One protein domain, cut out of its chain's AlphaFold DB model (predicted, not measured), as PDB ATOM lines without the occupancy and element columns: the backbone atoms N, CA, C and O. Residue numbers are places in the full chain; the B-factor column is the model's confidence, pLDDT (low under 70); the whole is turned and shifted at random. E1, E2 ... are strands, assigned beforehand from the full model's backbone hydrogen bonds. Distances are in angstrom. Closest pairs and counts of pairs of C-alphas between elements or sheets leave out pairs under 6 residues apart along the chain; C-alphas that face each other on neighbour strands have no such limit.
ATOM      1  N   PRO A1167     244.488 506.103 424.728       91.81
ATOM      2  CA  PRO A1167     244.716 507.195 425.669       91.81
ATOM      3  C   PRO A1167     246.126 507.779 425.527       91.81
ATOM      4  O   PRO A1167     247.105 507.179 425.973       91.81
ATOM      5  N   LEU A1168     246.243 508.998 424.984       90.56
ATOM      6  CA  LEU A1168     247.480 509.783 425.090       90.56
ATOM      7  C   LEU A1168     247.440 510.651 426.347       90.56
ATOM      8  O   LEU A1168     246.603 511.540 426.483       90.56
ATOM      9  N   THR A1169     248.355 510.395 427.278       89.31
ATOM     10  CA  THR A1169     248.389 511.109 428.561       89.31
ATOM     11  C   THR A1169     249.136 512.435 428.435       89.31
ATOM     12  O   THR A1169     250.323 512.461 428.119       89.31
ATOM     13  N   VAL A1170     248.457 513.539 428.749       90.19
ATOM     14  CA  VAL A1170     249.042 514.882 428.837       90.19
ATOM     15  C   VAL A1170     249.275 515.227 430.303       90.19
ATOM     16  O   VAL A1170     248.331 515.337 431.089       90.19
ATOM     17  N   THR A1171     250.539 515.420 430.679       91.19
ATOM     18  CA  THR A1171     250.907 515.905 432.014       91.19
ATOM     19  C   THR A1171     250.687 517.407 432.092       91.19
ATOM     20  O   THR A1171     251.301 518.182 431.361       91.19
ATOM     21  N   VAL A1172     249.825 517.826 433.012       90.06
ATOM     22  CA  VAL A1172     249.424 519.218 433.177       90.06
ATOM     23  C   VAL A1172     249.945 519.742 434.504       90.06
ATOM     24  O   VAL A1172     249.667 519.193 435.568       90.06
ATOM     25  N   LYS A1173     250.664 520.860 434.449       89.94
ATOM     26  CA  LYS A1173     251.083 521.623 435.625       89.94
ATOM     27  C   LYS A1173     250.642 523.074 435.447       89.94
ATOM     28  O   LYS A1173     251.043 523.684 434.452       89.94
ATOM     29  N   PRO A1174     249.812 523.639 436.340       86.31
ATOM     30  CA  PRO A1174     249.460 525.047 436.257       86.31
ATOM     31  C   PRO A1174     250.677 525.944 436.476       86.31
ATOM     32  O   PRO A1174     251.450 525.702 437.410       86.31
ATOM     33  N   PRO A1175     250.847 526.999 435.664       84.62
ATOM     34  CA  PRO A1175     251.786 528.058 435.989       84.62
ATOM     35  C   PRO A1175     251.455 528.686 437.359       84.62
ATOM     36  O   PRO A1175     250.275 528.878 437.676       84.62
ATOM     37  N   PRO A1176     252.467 529.012 438.185       84.12
ATOM     38  CA  PRO A1176     252.247 529.650 439.480       84.12
ATOM     39  C   PRO A1176     251.465 530.967 439.353       84.12
ATOM     40  O   PRO A1176     251.674 531.727 438.412       84.12
ATOM     41  N   GLY A1177     250.593 531.260 440.321       83.69
ATOM     42  CA  GLY A1177     249.913 532.560 440.433       83.69
ATOM     43  C   GLY A1177     248.647 532.752 439.584       83.69
ATOM     44  O   GLY A1177     248.024 533.802 439.688       83.69
ATOM     45  N   LEU A1178     248.220 531.757 438.796       84.88
ATOM     46  CA  LEU A1178     247.035 531.871 437.922       84.88
ATOM     47  C   LEU A1178     245.688 531.550 438.593       84.88
ATOM     48  O   LEU A1178     244.642 531.718 437.970       84.88
ATOM     49  N   GLY A1179     245.683 531.026 439.825       87.81
ATOM     50  CA  GLY A1179     244.448 530.596 440.499       87.81
ATOM     51  C   GLY A1179     243.710 529.445 439.793       87.81
ATOM     52  O   GLY A1179     242.509 529.269 439.993       87.81
ATOM     53  N   ALA A1180     244.410 528.676 438.951       91.50
ATOM     54  CA  ALA A1180     243.840 527.541 438.238       91.50
ATOM     55  C   ALA A1180     243.527 526.392 439.210       91.50
ATOM     56  O   ALA A1180     244.419 525.881 439.887       91.50
ATOM     57  N   THR A1181     242.265 525.977 439.269       91.94
ATOM     58  CA  THR A1181     241.805 524.865 440.114       91.94
ATOM     59  C   THR A1181     241.584 523.596 439.300       91.94
ATOM     60  O   THR A1181     241.779 522.494 439.816       91.94
ATOM     61  N   ASN A1182     241.225 523.738 438.023       92.25
ATOM     62  CA  ASN A1182     241.027 522.633 437.098       92.25
ATOM     63  C   ASN A1182     241.594 522.943 435.705       92.25
ATOM     64  O   ASN A1182     241.887 524.097 435.384       92.25
ATOM     65  N   ALA A1183     241.775 521.911 434.888       93.12
ATOM     66  CA  ALA A1183     242.198 522.049 433.501       93.12
ATOM     67  C   ALA A1183     241.404 521.127 432.568       93.12
ATOM     68  O   ALA A1183     240.769 520.165 433.000       93.12
ATOM     69  N   LEU A1184     241.454 521.450 431.282       93.44
ATOM     70  CA  LEU A1184     240.980 520.624 430.176       93.44
ATOM     71  C   LEU A1184     242.036 520.613 429.068       93.44
ATOM     72  O   LEU A1184     242.927 521.469 429.044       93.44
ATOM     73  N   VAL A1185     241.939 519.652 428.158       94.75
ATOM     74  CA  VAL A1185     242.752 519.614 426.940       94.75
ATOM     75  C   VAL A1185     241.833 519.807 425.748       94.75
ATOM     76  O   VAL A1185     240.935 518.998 425.531       94.75
ATOM     77  N   GLU A1186     242.069 520.870 424.982       96.81
ATOM     78  CA  GLU A1186     241.517 520.997 423.634       96.81
ATOM     79  C   GLU A1186     242.389 520.190 422.681       96.81
ATOM     80  O   GLU A1186     243.620 520.259 422.776       96.81
ATOM     81  N   PHE A1187     241.778 519.424 421.782       96.75
ATOM     82  CA  PHE A1187     242.518 518.560 420.869       96.75
ATOM     83  C   PHE A1187     241.794 518.338 419.542       96.75
ATOM     84  O   PHE A1187     240.573 518.399 419.463       96.75
ATOM     85  N   GLY A1188     242.551 518.034 418.494       95.94
ATOM     86  CA  GLY A1188     242.000 517.696 417.192       95.94
ATOM     87  C   GLY A1188     243.040 517.163 416.221       95.94
ATOM     88  O   GLY A1188     244.205 516.976 416.573       95.94
ATOM     89  N   TYR A1189     242.607 516.951 414.984       94.88
ATOM     90  CA  TYR A1189     243.427 516.422 413.903       94.88
ATOM     91  C   TYR A1189     243.495 517.418 412.742       94.88
ATOM     92  O   TYR A1189     242.529 518.136 412.470       94.88
ATOM     93  N   GLY A1190     244.638 517.463 412.055       90.50
ATOM     94  CA  GLY A1190     244.876 518.418 410.964       90.50
ATOM     95  C   GLY A1190     243.983 518.194 409.737       90.50
ATOM     96  O   GLY A1190     243.761 519.114 408.956       90.50
ATOM     97  N   GLU A1191     243.448 516.985 409.571       89.50
ATOM     98  CA  GLU A1191     242.517 516.620 408.501       89.50
ATOM     99  C   GLU A1191     241.097 517.179 408.685       89.50
ATOM    100  O   GLU A1191     240.360 517.280 407.707       89.50
ATOM    101  N   TYR A1192     240.708 517.590 409.898       91.06
ATOM    102  CA  TYR A1192     239.378 518.158 410.167       91.06
ATOM    103  C   TYR A1192     239.367 519.694 410.256       91.06
ATOM    104  O   TYR A1192     238.307 520.328 410.291       91.06
ATOM    105  N   GLY A1193     240.544 520.315 410.289       88.69
ATOM    106  CA  GLY A1193     240.715 521.761 410.343       88.69
ATOM    107  C   GLY A1193     242.155 522.158 410.646       88.69
ATOM    108  O   GLY A1193     243.013 521.321 410.913       88.69
ATOM    109  N   GLY A1194     242.430 523.461 410.629       88.31
ATOM    110  CA  GLY A1194     243.752 523.970 410.993       88.31
ATOM    111  C   GLY A1194     244.125 523.581 412.436       88.31
ATOM    112  O   GLY A1194     243.246 523.593 413.299       88.31
ATOM    113  N   PRO A1195     245.409 523.313 412.754       87.44
ATOM    114  CA  PRO A1195     245.838 522.843 414.080       87.44
ATOM    115  C   PRO A1195     245.367 523.673 415.279       87.44
ATOM    116  O   PRO A1195     245.158 523.131 416.357       87.44
ATOM    117  N   GLY A1196     245.191 524.987 415.104       89.75
ATOM    118  CA  GLY A1196     244.709 525.889 416.157       89.75
ATOM    119  C   GLY A1196     243.193 525.865 416.391       89.75
ATOM    120  O   GLY A1196     242.722 526.529 417.310       89.75
ATOM    121  N   GLN A1197     242.434 525.147 415.557       94.00
ATOM    122  CA  GLN A1197     240.981 524.980 415.691       94.00
ATOM    123  C   GLN A1197     240.608 523.766 416.550       94.00
ATOM    124  O   GLN A1197     239.470 523.689 416.994       94.00
ATOM    125  N   TYR A1198     241.543 522.827 416.759       95.88
ATOM    126  CA  TYR A1198     241.363 521.626 417.584       95.88
ATOM    127  C   TYR A1198     240.053 520.873 417.286       95.88
ATOM    128  O   TYR A1198     239.270 520.567 418.180       95.88
ATOM    129  N   ARG A1199     239.795 520.599 416.001       95.06
ATOM    130  CA  ARG A1199     238.637 519.812 415.555       95.06
ATOM    131  C   ARG A1199     238.984 518.329 415.556       95.06
ATOM    132  O   ARG A1199     239.917 517.917 414.873       95.06
ATOM    133  N   CYS A1200     238.249 517.524 416.312       93.69
ATOM    134  CA  CYS A1200     238.478 516.079 416.404       93.69
ATOM    135  C   CYS A1200     237.571 515.236 415.487       93.69
ATOM    136  O   CYS A1200     237.775 514.030 415.373       93.69
ATOM    137  N   THR A1201     236.589 515.866 414.836       93.81
ATOM    138  CA  THR A1201     235.670 515.262 413.853       93.81
ATOM    139  C   THR A1201     235.393 516.265 412.730       93.81
ATOM    140  O   THR A1201     235.801 517.421 412.829       93.81
ATOM    141  N   SER A1202     234.640 515.864 411.701       92.56
ATOM    142  CA  SER A1202     234.194 516.755 410.620       92.56
ATOM    143  C   SER A1202     233.328 517.936 411.088       92.56
ATOM    144  O   SER A1202     233.237 518.933 410.372       92.56
ATOM    145  N   ARG A1203     232.717 517.865 412.286       93.81
ATOM    146  CA  ARG A1203     231.972 518.992 412.868       93.81
ATOM    147  C   ARG A1203     232.935 520.156 413.095       93.81
ATOM    148  O   ARG A1203     233.990 520.002 413.707       93.81
ATOM    149  N   ALA A1204     232.548 521.337 412.629       94.50
ATOM    150  CA  ALA A1204     233.339 522.556 412.668       94.50
ATOM    151  C   ALA A1204     233.400 523.184 414.077       94.50
ATOM    152  O   ALA A1204     233.046 524.346 414.262       94.50
ATOM    153  N   GLU A1205     233.871 522.428 415.072       95.69
ATOM    154  CA  GLU A1205     233.878 522.817 416.482       95.69
ATOM    155  C   GLU A1205     235.098 522.272 417.239       95.69
ATOM    156  O   GLU A1205     235.543 521.151 416.987       95.69
ATOM    157  N   THR A1206     235.627 523.068 418.173       96.31
ATOM    158  CA  THR A1206     236.700 522.657 419.087       96.31
ATOM    159  C   THR A1206     236.248 521.461 419.926       96.31
ATOM    160  O   THR A1206     235.185 521.504 420.552       96.31
ATOM    161  N   CYS A1207     237.067 520.414 419.996       96.44
ATOM    162  CA  CYS A1207     236.859 519.311 420.926       96.44
ATOM    163  C   CYS A1207     237.697 519.490 422.185       96.44
ATOM    164  O   CYS A1207     238.855 519.910 422.126       96.44
ATOM    165  N   ALA A1208     237.125 519.113 423.323       95.31
ATOM    166  CA  ALA A1208     237.782 519.175 424.615       95.31
ATOM    167  C   ALA A1208     237.520 517.922 425.459       95.31
ATOM    168  O   ALA A1208     236.465 517.291 425.373       95.31
ATOM    169  N   VAL A1209     238.484 517.592 426.317       92.75
ATOM    170  CA  VAL A1209     238.373 516.542 427.336       92.75
ATOM    171  C   VAL A1209     238.757 517.100 428.701       92.75
ATOM    172  O   VAL A1209     239.708 517.880 428.822       92.75
ATOM    173  N   GLY A1210     237.992 516.730 429.730       78.56
ATOM    174  CA  GLY A1210     238.099 517.354 431.040       78.56
ATOM    175  C   GLY A1210     237.868 516.453 432.257       78.56
ATOM    176  O   GLY A1210     238.506 516.739 433.251       78.56
ATOM    177  N   PRO A1211     237.096 515.351 432.259       68.94
ATOM    178  CA  PRO A1211     237.300 514.333 433.301       68.94
ATOM    179  C   PRO A1211     237.501 512.921 432.734       68.94
ATOM    180  O   PRO A1211     236.606 512.359 432.116       68.94
ATOM    181  N   GLY A1212     238.649 512.310 433.034       59.38
ATOM    182  CA  GLY A1212     238.741 510.859 433.200       59.38
ATOM    183  C   GLY A1212     238.548 510.572 434.686       59.38
ATOM    184  O   GLY A1212     239.242 511.159 435.515       59.38
ATOM    185  N   THR A1213     237.600 509.713 435.059       49.28
ATOM    186  CA  THR A1213     237.365 509.330 436.469       49.28
ATOM    187  C   THR A1213     238.606 508.709 437.126       49.28
ATOM    188  O   THR A1213     238.691 508.645 438.352       49.28
ATOM    189  N   GLN A1214     239.587 508.300 436.314       58.22
ATOM    190  CA  GLN A1214     240.915 507.831 436.692       58.22
ATOM    191  C   GLN A1214     241.954 508.303 435.659       58.22
ATOM    192  O   GLN A1214     241.656 508.425 434.468       58.22
ATOM    193  N   ALA A1215     243.187 508.558 436.106       63.91
ATOM    194  CA  ALA A1215     244.292 508.920 435.222       63.91
ATOM    195  C   ALA A1215     244.522 507.831 434.158       63.91
ATOM    196  O   ALA A1215     244.689 506.663 434.499       63.91
ATOM    197  N   GLY A1216     244.555 508.218 432.880       68.50
ATOM    198  CA  GLY A1216     244.840 507.304 431.767       68.50
ATOM    199  C   GLY A1216     243.638 506.539 431.197       68.50
ATOM    200  O   GLY A1216     243.838 505.735 430.292       68.50
ATOM    201  N   ILE A1217     242.409 506.783 431.672       77.62
ATOM    202  CA  ILE A1217     241.192 506.113 431.177       77.62
ATOM    203  C   ILE A1217     240.339 507.077 430.344       77.62
ATOM    204  O   ILE A1217     240.130 508.225 430.734       77.62
ATOM    205  N   ILE A1218     239.833 506.590 429.208       87.50
ATOM    206  CA  ILE A1218     238.866 507.285 428.348       87.50
ATOM    207  C   ILE A1218     237.451 506.853 428.746       87.50
ATOM    208  O   ILE A1218     237.196 505.664 428.939       87.50
ATOM    209  N   ASP A1219     236.530 507.809 428.852       86.06
ATOM    210  CA  ASP A1219     235.108 507.529 429.055       86.06
ATOM    211  C   ASP A1219     234.528 506.831 427.808       86.06
ATOM    212  O   ASP A1219     234.543 507.376 426.705       86.06
ATOM    213  N   ALA A1220     234.020 505.609 427.990       83.75
ATOM    214  CA  ALA A1220     233.465 504.788 426.915       83.75
ATOM    215  C   ALA A1220     232.119 505.304 426.367       83.75
ATOM    216  O   ALA A1220     231.683 504.859 425.309       83.75
ATOM    217  N   VAL A1221     231.452 506.225 427.069       86.19
ATOM    218  CA  VAL A1221     230.174 506.833 426.665       86.19
ATOM    219  C   VAL A1221     230.401 508.212 426.051       86.19
ATOM    220  O   VAL A1221     229.801 508.539 425.028       86.19
ATOM    221  N   ASN A1222     231.269 509.023 426.658       89.31
ATOM    222  CA  ASN A1222     231.579 510.380 426.203       89.31
ATOM    223  C   ASN A1222     233.095 510.603 426.142       89.31
ATOM    224  O   ASN A1222     233.642 511.295 427.001       89.31
ATOM    225  N   PRO A1223     233.786 510.066 425.120       92.00
ATOM    226  CA  PRO A1223     235.244 510.160 425.035       92.00
ATOM    227  C   PRO A1223     235.728 511.617 425.008       92.00
ATOM    228  O   PRO A1223     236.780 511.935 425.559       92.00
ATOM    229  N   PHE A1224     234.942 512.512 424.407       94.06
ATOM    230  CA  PHE A1224     235.181 513.952 424.372       94.06
ATOM    231  C   PHE A1224     233.865 514.742 424.314       94.06
ATOM    232  O   PHE A1224     232.775 514.178 424.151       94.06
ATOM    233  N   PHE A1225     233.987 516.066 424.408       94.06
ATOM    234  CA  PHE A1225     232.887 517.019 424.293       94.06
ATOM    235  C   PHE A1225     233.184 518.082 423.236       94.06
ATOM    236  O   PHE A1225     234.320 518.538 423.094       94.06
ATOM    237  N   PHE A1226     232.143 518.503 422.534       94.69
ATOM    238  CA  PHE A1226     232.125 519.702 421.711       94.69
ATOM    239  C   PHE A1226     232.078 520.940 422.620       94.69
ATOM    240  O   PHE A1226     231.119 521.131 423.367       94.69
ATOM    241  N   GLU A1227     233.139 521.753 422.608       92.69
ATOM    242  CA  GLU A1227     233.416 522.745 423.660       92.69
ATOM    243  C   GLU A1227     232.277 523.756 423.864       92.69
ATOM    244  O   GLU A1227     232.005 524.150 424.996       92.69
ATOM    245  N   THR A1228     231.604 524.174 422.788       92.62
ATOM    246  CA  THR A1228     230.539 525.188 422.847       92.62
ATOM    247  C   THR A1228     229.176 524.539 423.048       92.62
ATOM    248  O   THR A1228     228.414 524.920 423.935       92.62
ATOM    249  N   THR A1229     228.878 523.534 422.233       92.69
ATOM    250  CA  THR A1229     227.583 522.859 422.146       92.69
ATOM    251  C   THR A1229     227.278 522.040 423.398       92.69
ATOM    252  O   THR A1229     226.133 521.968 423.837       92.69
ATOM    253  N   GLU A1230     228.311 521.464 424.016       92.19
ATOM    254  CA  GLU A1230     228.218 520.616 425.207       92.19
ATOM    255  C   GLU A1230     228.888 521.263 426.433       92.19
ATOM    256  O   GLU A1230     229.229 520.580 427.400       92.19
ATOM    257  N   ALA A1231     229.059 522.593 426.430       89.31
ATOM    258  CA  ALA A1231     229.748 523.337 427.489       89.31
ATOM    259  C   ALA A1231     229.206 523.037 428.901       89.31
ATOM    260  O   ALA A1231     229.970 522.975 429.864       89.31
ATOM    261  N   ALA A1232     227.892 522.818 429.024       88.19
ATOM    262  CA  ALA A1232     227.234 522.494 430.292       88.19
ATOM    263  C   ALA A1232     227.626 521.110 430.850       88.19
ATOM    264  O   ALA A1232     227.554 520.896 432.059       88.19
ATOM    265  N   SER A1233     228.054 520.187 429.985       88.31
ATOM    266  CA  SER A1233     228.484 518.829 430.337       88.31
ATOM    267  C   SER A1233     230.010 518.701 430.462       88.31
ATOM    268  O   SER A1233     230.499 517.728 431.035       88.31
ATOM    269  N   LEU A1234     230.775 519.690 429.982       89.62
ATOM    270  CA  LEU A1234     232.241 519.699 430.003       89.62
ATOM    271  C   LEU A1234     232.816 520.084 431.383       89.62
ATOM    272  O   LEU A1234     233.227 521.224 431.650       89.62
ATOM    273  N   ALA A1235     232.911 519.094 432.269       87.75
ATOM    274  CA  ALA A1235     233.616 519.215 433.548       87.75
ATOM    275  C   ALA A1235     235.149 519.256 433.373       87.75
ATOM    276  O   ALA A1235     235.670 518.902 432.324       87.75
ATOM    277  N   GLY A1236     235.890 519.759 434.368       88.06
ATOM    278  CA  GLY A1236     237.358 519.894 434.318       88.06
ATOM    279  C   GLY A1236     238.088 518.956 435.259       88.06
ATOM    280  O   GLY A1236     237.545 518.590 436.298       88.06
ATOM    281  N   THR A1237     239.339 518.632 434.935       89.50
ATOM    282  CA  THR A1237     240.163 517.742 435.755       89.50
ATOM    283  C   THR A1237     240.701 518.600 436.885       89.50
ATOM    284  O   THR A1237     241.287 519.643 436.595       89.50
ATOM    285  N   PRO A1238     240.522 518.241 438.165       90.12
ATOM    286  CA  PRO A1238     241.166 518.955 439.260       90.12
ATOM    287  C   PRO A1238     242.688 518.967 439.062       90.12
ATOM    288  O   PRO A1238     243.315 517.915 438.991       90.12
ATOM    289  N   CYS A1239     243.287 520.155 438.942       88.25
ATOM    290  CA  CYS A1239     244.682 520.302 438.505       88.25
ATOM    291  C   CYS A1239     245.484 521.318 439.320       88.25
ATOM    292  O   CYS A1239     246.592 521.649 438.917       88.25
ATOM    293  N   ALA A1240     244.985 521.791 440.467       86.62
ATOM    294  CA  ALA A1240     245.656 522.815 441.281       86.62
ATOM    295  C   ALA A1240     247.116 522.469 441.662       86.62
ATOM    296  O   ALA A1240     247.965 523.357 441.694       86.62
ATOM    297  N   ALA A1241     247.423 521.188 441.906       85.44
ATOM    298  CA  ALA A1241     248.773 520.694 442.223       85.44
ATOM    299  C   ALA A1241     249.494 520.038 441.023       85.44
ATOM    300  O   ALA A1241     250.587 519.492 441.171       85.44
ATOM    301  N   GLY A1242     248.893 520.098 439.834       87.94
ATOM    302  CA  GLY A1242     249.228 519.256 438.689       87.94
ATOM    303  C   GLY A1242     248.326 518.021 438.591       87.94
ATOM    304  O   GLY A1242     247.730 517.591 439.575       87.94
ATOM    305  N   CYS A1243     248.183 517.495 437.380       88.50
ATOM    306  CA  CYS A1243     247.300 516.378 437.049       88.50
ATOM    307  C   CYS A1243     247.746 515.728 435.727       88.50
ATOM    308  O   CYS A1243     248.656 516.214 435.048       88.50
ATOM    309  N   THR A1244     247.078 514.648 435.340       89.69
ATOM    310  CA  THR A1244     247.207 514.028 434.020       89.69
ATOM    311  C   THR A1244     245.833 513.923 433.373       89.69
ATOM    312  O   THR A1244     244.855 513.585 434.037       89.69
ATOM    313  N   ILE A1245     245.755 514.233 432.081       90.25
ATOM    314  CA  ILE A1245     244.511 514.178 431.307       90.25
ATOM    315  C   ILE A1245     244.731 513.230 430.128       90.25
ATOM    316  O   ILE A1245     245.690 513.402 429.376       90.25
ATOM    317  N   ALA A1246     243.877 512.216 429.989       90.62
ATOM    318  CA  ALA A1246     243.913 511.291 428.860       90.62
ATOM    319  C   ALA A1246     243.145 511.891 427.677       90.62
ATOM    320  O   ALA A1246     241.963 512.206 427.794       90.62
ATOM    321  N   VAL A1247     243.822 512.054 426.545       93.19
ATOM    322  CA  VAL A1247     243.215 512.484 425.285       93.19
ATOM    323  C   VAL A1247     242.802 511.237 424.497       93.19
ATOM    324  O   VAL A1247     243.648 510.358 424.310       93.19
ATOM    325  N   PRO A1248     241.541 511.126 424.039       93.94
ATOM    326  CA  PRO A1248     241.096 510.008 423.213       93.94
ATOM    327  C   PRO A1248     241.627 510.164 421.788       93.94
ATOM    328  O   PRO A1248     241.226 511.065 421.049       93.94
ATOM    329  N   THR A1249     242.549 509.293 421.389       93.50
ATOM    330  CA  THR A1249     243.212 509.408 420.085       93.50
ATOM    331  C   THR A1249     242.910 508.220 419.190       93.50
ATOM    332  O   THR A1249     242.929 507.075 419.632       93.50
ATOM    333  N   ALA A1250     242.573 508.482 417.932       92.75
ATOM    334  CA  ALA A1250     242.478 507.443 416.922       92.75
ATOM    335  C   ALA A1250     243.897 507.031 416.510       92.75
ATOM    336  O   ALA A1250     244.781 507.881 416.374       92.75
ATOM    337  N   SER A1251     244.100 505.725 416.335       93.31
ATOM    338  CA  SER A1251     245.397 505.135 415.993       93.31
ATOM    339  C   SER A1251     245.998 505.741 414.721       93.31
ATOM    340  O   SER A1251     245.267 506.139 413.812       93.31
ATOM    341  N   GLN A1252     247.333 505.786 414.655       92.81
ATOM    342  CA  GLN A1252     248.095 506.194 413.466       92.81
ATOM    343  C   GLN A1252     247.805 507.629 412.970       92.81
ATOM    344  O   GLN A1252     247.876 507.922 411.774       92.81
ATOM    345  N   ARG A1253     247.528 508.568 413.889       93.00
ATOM    346  CA  ARG A1253     247.291 509.994 413.578       93.00
ATOM    347  C   ARG A1253     248.164 510.943 414.383       93.00
ATOM    348  O   ARG A1253     248.600 510.622 415.486       93.00
ATOM    349  N   VAL A1254     248.368 512.146 413.847       95.38
ATOM    350  CA  VAL A1254     248.946 513.262 414.599       95.38
ATOM    351  C   VAL A1254     247.831 514.067 415.261       95.38
ATOM    352  O   VAL A1254     246.978 514.645 414.590       95.38
ATOM    353  N   VAL A1255     247.865 514.123 416.589       95.88
ATOM    354  CA  VAL A1255     246.947 514.907 417.416       95.88
ATOM    355  C   VAL A1255     247.591 516.228 417.776       95.88
ATOM    356  O   VAL A1255     248.667 516.256 418.375       95.88
ATOM    357  N   TYR A1256     246.904 517.317 417.458       96.56
ATOM    358  CA  TYR A1256     247.231 518.655 417.927       96.56
ATOM    359  C   TYR A1256     246.421 518.962 419.177       96.56
ATOM    360  O   TYR A1256     245.236 518.643 419.229       96.56
ATOM    361  N   GLY A1257     247.017 519.617 420.166       95.69
ATOM    362  CA  GLY A1257     246.277 520.011 421.360       95.69
ATOM    363  C   GLY A1257     246.894 521.162 422.129       95.69
ATOM    364  O   GLY A1257     248.006 521.601 421.836       95.69
ATOM    365  N   ARG A1258     246.154 521.669 423.116       95.25
ATOM    366  CA  ARG A1258     246.654 522.610 424.126       95.25
ATOM    367  C   ARG A1258     245.917 522.436 425.447       95.25
ATOM    368  O   ARG A1258     244.746 522.067 425.487       95.25
ATOM    369  N   VAL A1259     246.603 522.768 426.534       95.25
ATOM    370  CA  VAL A1259     246.005 522.789 427.872       95.25
ATOM    371  C   VAL A1259     245.263 524.105 428.083       95.25
ATOM    372  O   VAL A1259     245.779 525.174 427.756       95.25
ATOM    373  N   VAL A1260     244.080 524.044 428.682       95.12
ATOM    374  CA  VAL A1260     243.303 525.216 429.091       95.12
ATOM    375  C   VAL A1260     243.109 525.163 430.598       95.12
ATOM    376  O   VAL A1260     242.557 524.204 431.137       95.12
ATOM    377  N   TYR A1261     243.581 526.195 431.284       94.75
ATOM    378  CA  TYR A1261     243.528 526.309 432.735       94.75
ATOM    379  C   TYR A1261     242.298 527.114 433.138       94.75
ATOM    380  O   TYR A1261     242.070 528.194 432.588       94.75
ATOM    381  N   ARG A1262     241.527 526.623 434.114       93.00
ATOM    382  CA  ARG A1262     240.315 527.283 434.612       93.00
ATOM    383  C   ARG A1262     240.345 527.499 436.123       93.00
ATOM    384  O   ARG A1262     240.950 526.720 436.860       93.00
ATOM    385  N   ASN A1263     239.692 528.561 436.587       92.38
ATOM    386  CA  ASN A1263     239.510 528.843 438.016       92.38
ATOM    387  C   ASN A1263     238.340 528.040 438.628       92.38
ATOM    388  O   ASN A1263     237.658 527.275 437.946       92.38
ATOM    389  N   GLY A1264     238.080 528.244 439.927       87.12
ATOM    390  CA  GLY A1264     236.984 527.591 440.664       87.12
ATOM    391  C   GLY A1264     235.570 527.892 440.149       87.12
ATOM    392  O   GLY A1264     234.642 527.176 440.502       87.12
ATOM    393  N   SER A1265     235.413 528.903 439.291       90.12
ATOM    394  CA  SER A1265     234.161 529.256 438.609       90.12
ATOM    395  C   SER A1265     234.133 528.787 437.147       90.12
ATOM    396  O   SER A1265     233.301 529.252 436.374       90.12
ATOM    397  N   ASN A1266     235.046 527.890 436.751       89.19
ATOM    398  CA  ASN A1266     235.213 527.371 435.389       89.19
ATOM    399  C   ASN A1266     235.515 528.436 434.319       89.19
ATOM    400  O   ASN A1266     235.332 528.187 433.129       89.19
ATOM    401  N   GLN A1267     236.033 529.603 434.706       91.38
ATOM    402  CA  GLN A1267     236.499 530.608 433.750       91.38
ATOM    403  C   GLN A1267     237.934 530.308 433.329       91.38
ATOM    404  O   GLN A1267     238.768 529.982 434.176       91.38
ATOM    405  N   VAL A1268     238.233 530.448 432.036       94.00
ATOM    406  CA  VAL A1268     239.589 530.276 431.495       94.00
ATOM    407  C   VAL A1268     240.512 531.365 432.044       94.00
ATOM    408  O   VAL A1268     240.269 532.549 431.830       94.00
ATOM    409  N   VAL A1269     241.582 530.961 432.731       94.88
ATOM    410  CA  VAL A1269     242.610 531.861 433.288       94.88
ATOM    411  C   VAL A1269     243.909 531.854 432.487       94.88
ATOM    412  O   VAL A1269     244.655 532.826 432.529       94.88
ATOM    413  N   ALA A1270     244.191 530.778 431.745       94.00
ATOM    414  CA  ALA A1270     245.323 530.704 430.823       94.00
ATOM    415  C   ALA A1270     245.147 529.579 429.798       94.00
ATOM    416  O   ALA A1270     244.398 528.624 430.015       94.00
ATOM    417  N   ARG A1271     245.904 529.661 428.703       93.06
ATOM    418  CA  ARG A1271     246.045 528.608 427.692       93.06
ATOM    419  C   ARG A1271     247.531 528.287 427.533       93.06
ATOM    420  O   ARG A1271     248.345 529.202 427.454       93.06
ATOM    421  N   GLY A1272     247.878 527.006 427.552       90.69
ATOM    422  CA  GLY A1272     249.242 526.534 427.333       90.69
ATOM    423  C   GLY A1272     249.656 526.618 425.863       90.69
ATOM    424  O   GLY A1272     248.819 526.822 424.979       90.69
ATOM    425  N   SER A1273     250.950 526.424 425.605       89.50
ATOM    426  CA  SER A1273     251.464 526.262 424.243       89.50
ATOM    427  C   SER A1273     250.852 525.030 423.575       89.50
ATOM    428  O   SER A1273     250.578 524.024 424.236       89.50
ATOM    429  N   GLY A1274     250.650 525.112 422.260       91.69
ATOM    430  CA  GLY A1274     250.202 523.967 421.477       91.69
ATOM    431  C   GLY A1274     251.249 522.851 421.455       91.69
ATOM    432  O   GLY A1274     252.451 523.120 421.490       91.69
ATOM    433  N   PHE A1275     250.792 521.610 421.344       93.31
ATOM    434  CA  PHE A1275     251.623 520.431 421.122       93.31
ATOM    435  C   PHE A1275     251.092 519.605 419.948       93.31
ATOM    436  O   PHE A1275     249.927 519.732 419.567       93.31
ATOM    437  N   ALA A1276     251.952 518.744 419.402       95.06
ATOM    438  CA  ALA A1276     251.590 517.704 418.445       95.06
ATOM    439  C   ALA A1276     252.166 516.362 418.920       95.06
ATOM    440  O   ALA A1276     253.335 516.309 419.313       95.06
ATOM    441  N   LEU A1277     251.365 515.297 418.893       95.00
ATOM    442  CA  LEU A1277     251.748 513.945 419.318       95.00
ATOM    443  C   LEU A1277     251.274 512.915 418.289       95.00
ATOM    444  O   LEU A1277     250.196 513.071 417.727       95.00
ATOM    445  N   ALA A1278     252.059 511.864 418.055       95.31
ATOM    446  CA  ALA A1278     251.649 510.746 417.206       95.31
ATOM    447  C   ALA A1278     250.971 509.667 418.062       95.31
ATOM    448  O   ALA A1278     251.548 509.216 419.052       95.31
ATOM    449  N   ALA A1279     249.761 509.267 417.681       93.50
ATOM    450  CA  ALA A1279     249.075 508.119 418.254       93.50
ATOM    451  C   ALA A1279     249.622 506.816 417.629       93.50
ATOM    452  O   ALA A1279     249.789 506.774 416.404       93.50
ATOM    453  N   PRO A1280     249.920 505.783 418.441       86.06
ATOM    454  CA  PRO A1280     250.495 504.521 417.968       86.06
ATOM    455  C   PRO A1280     249.520 503.656 417.155       86.06
ATOM    456  O   PRO A1280     248.322 504.006 417.052       86.06
TER     457      PRO A1280
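AT A GLANCE: This is residues 1167 to 1280 of the 1280 residues of an uncharacterized protein of Bryobacterales bacterium (UniProt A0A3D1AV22). What shape? The antiparallel pair E1 and E4 faces the strongly twisted sheet E2, E3, E5, E6, E7 in a sandwich with little regular structure. What builds it? Seven named strands, E1 to E7, hold 41 of 114 printed residues; the class is all strand. It is compact, radius of gyration of the C-alphas 13.0 A, spanning 36 by 28 by 26 A.

HOW THE PARTS SIT: What pairs? E1, residues 1167 to 1172, pairs with E4, 1243 to 1249, and E2, 1182 to 1189, with E5, 1254 to 1262. N 1170 to O 1245 and N 1188 to O 1256 are within hydrogen-bond range, both 2.8 A. How do sheets meet? The closest C-alphas of E2 and E4, Val 1185 and Ile 1245, are 7.2 A apart.

IN THESE COORDINATES: Where does E1 begin? C-alpha 1167 is at (244.716, 507.195, 425.669). And the last? E7, residues 1275 to 1278, ends at C-alpha (251.649, 510.746, 417.206).

THE WHOLE: Any cut? The printed part has none. Low confidence? Residues 1211 to 1216 have pLDDT under 70.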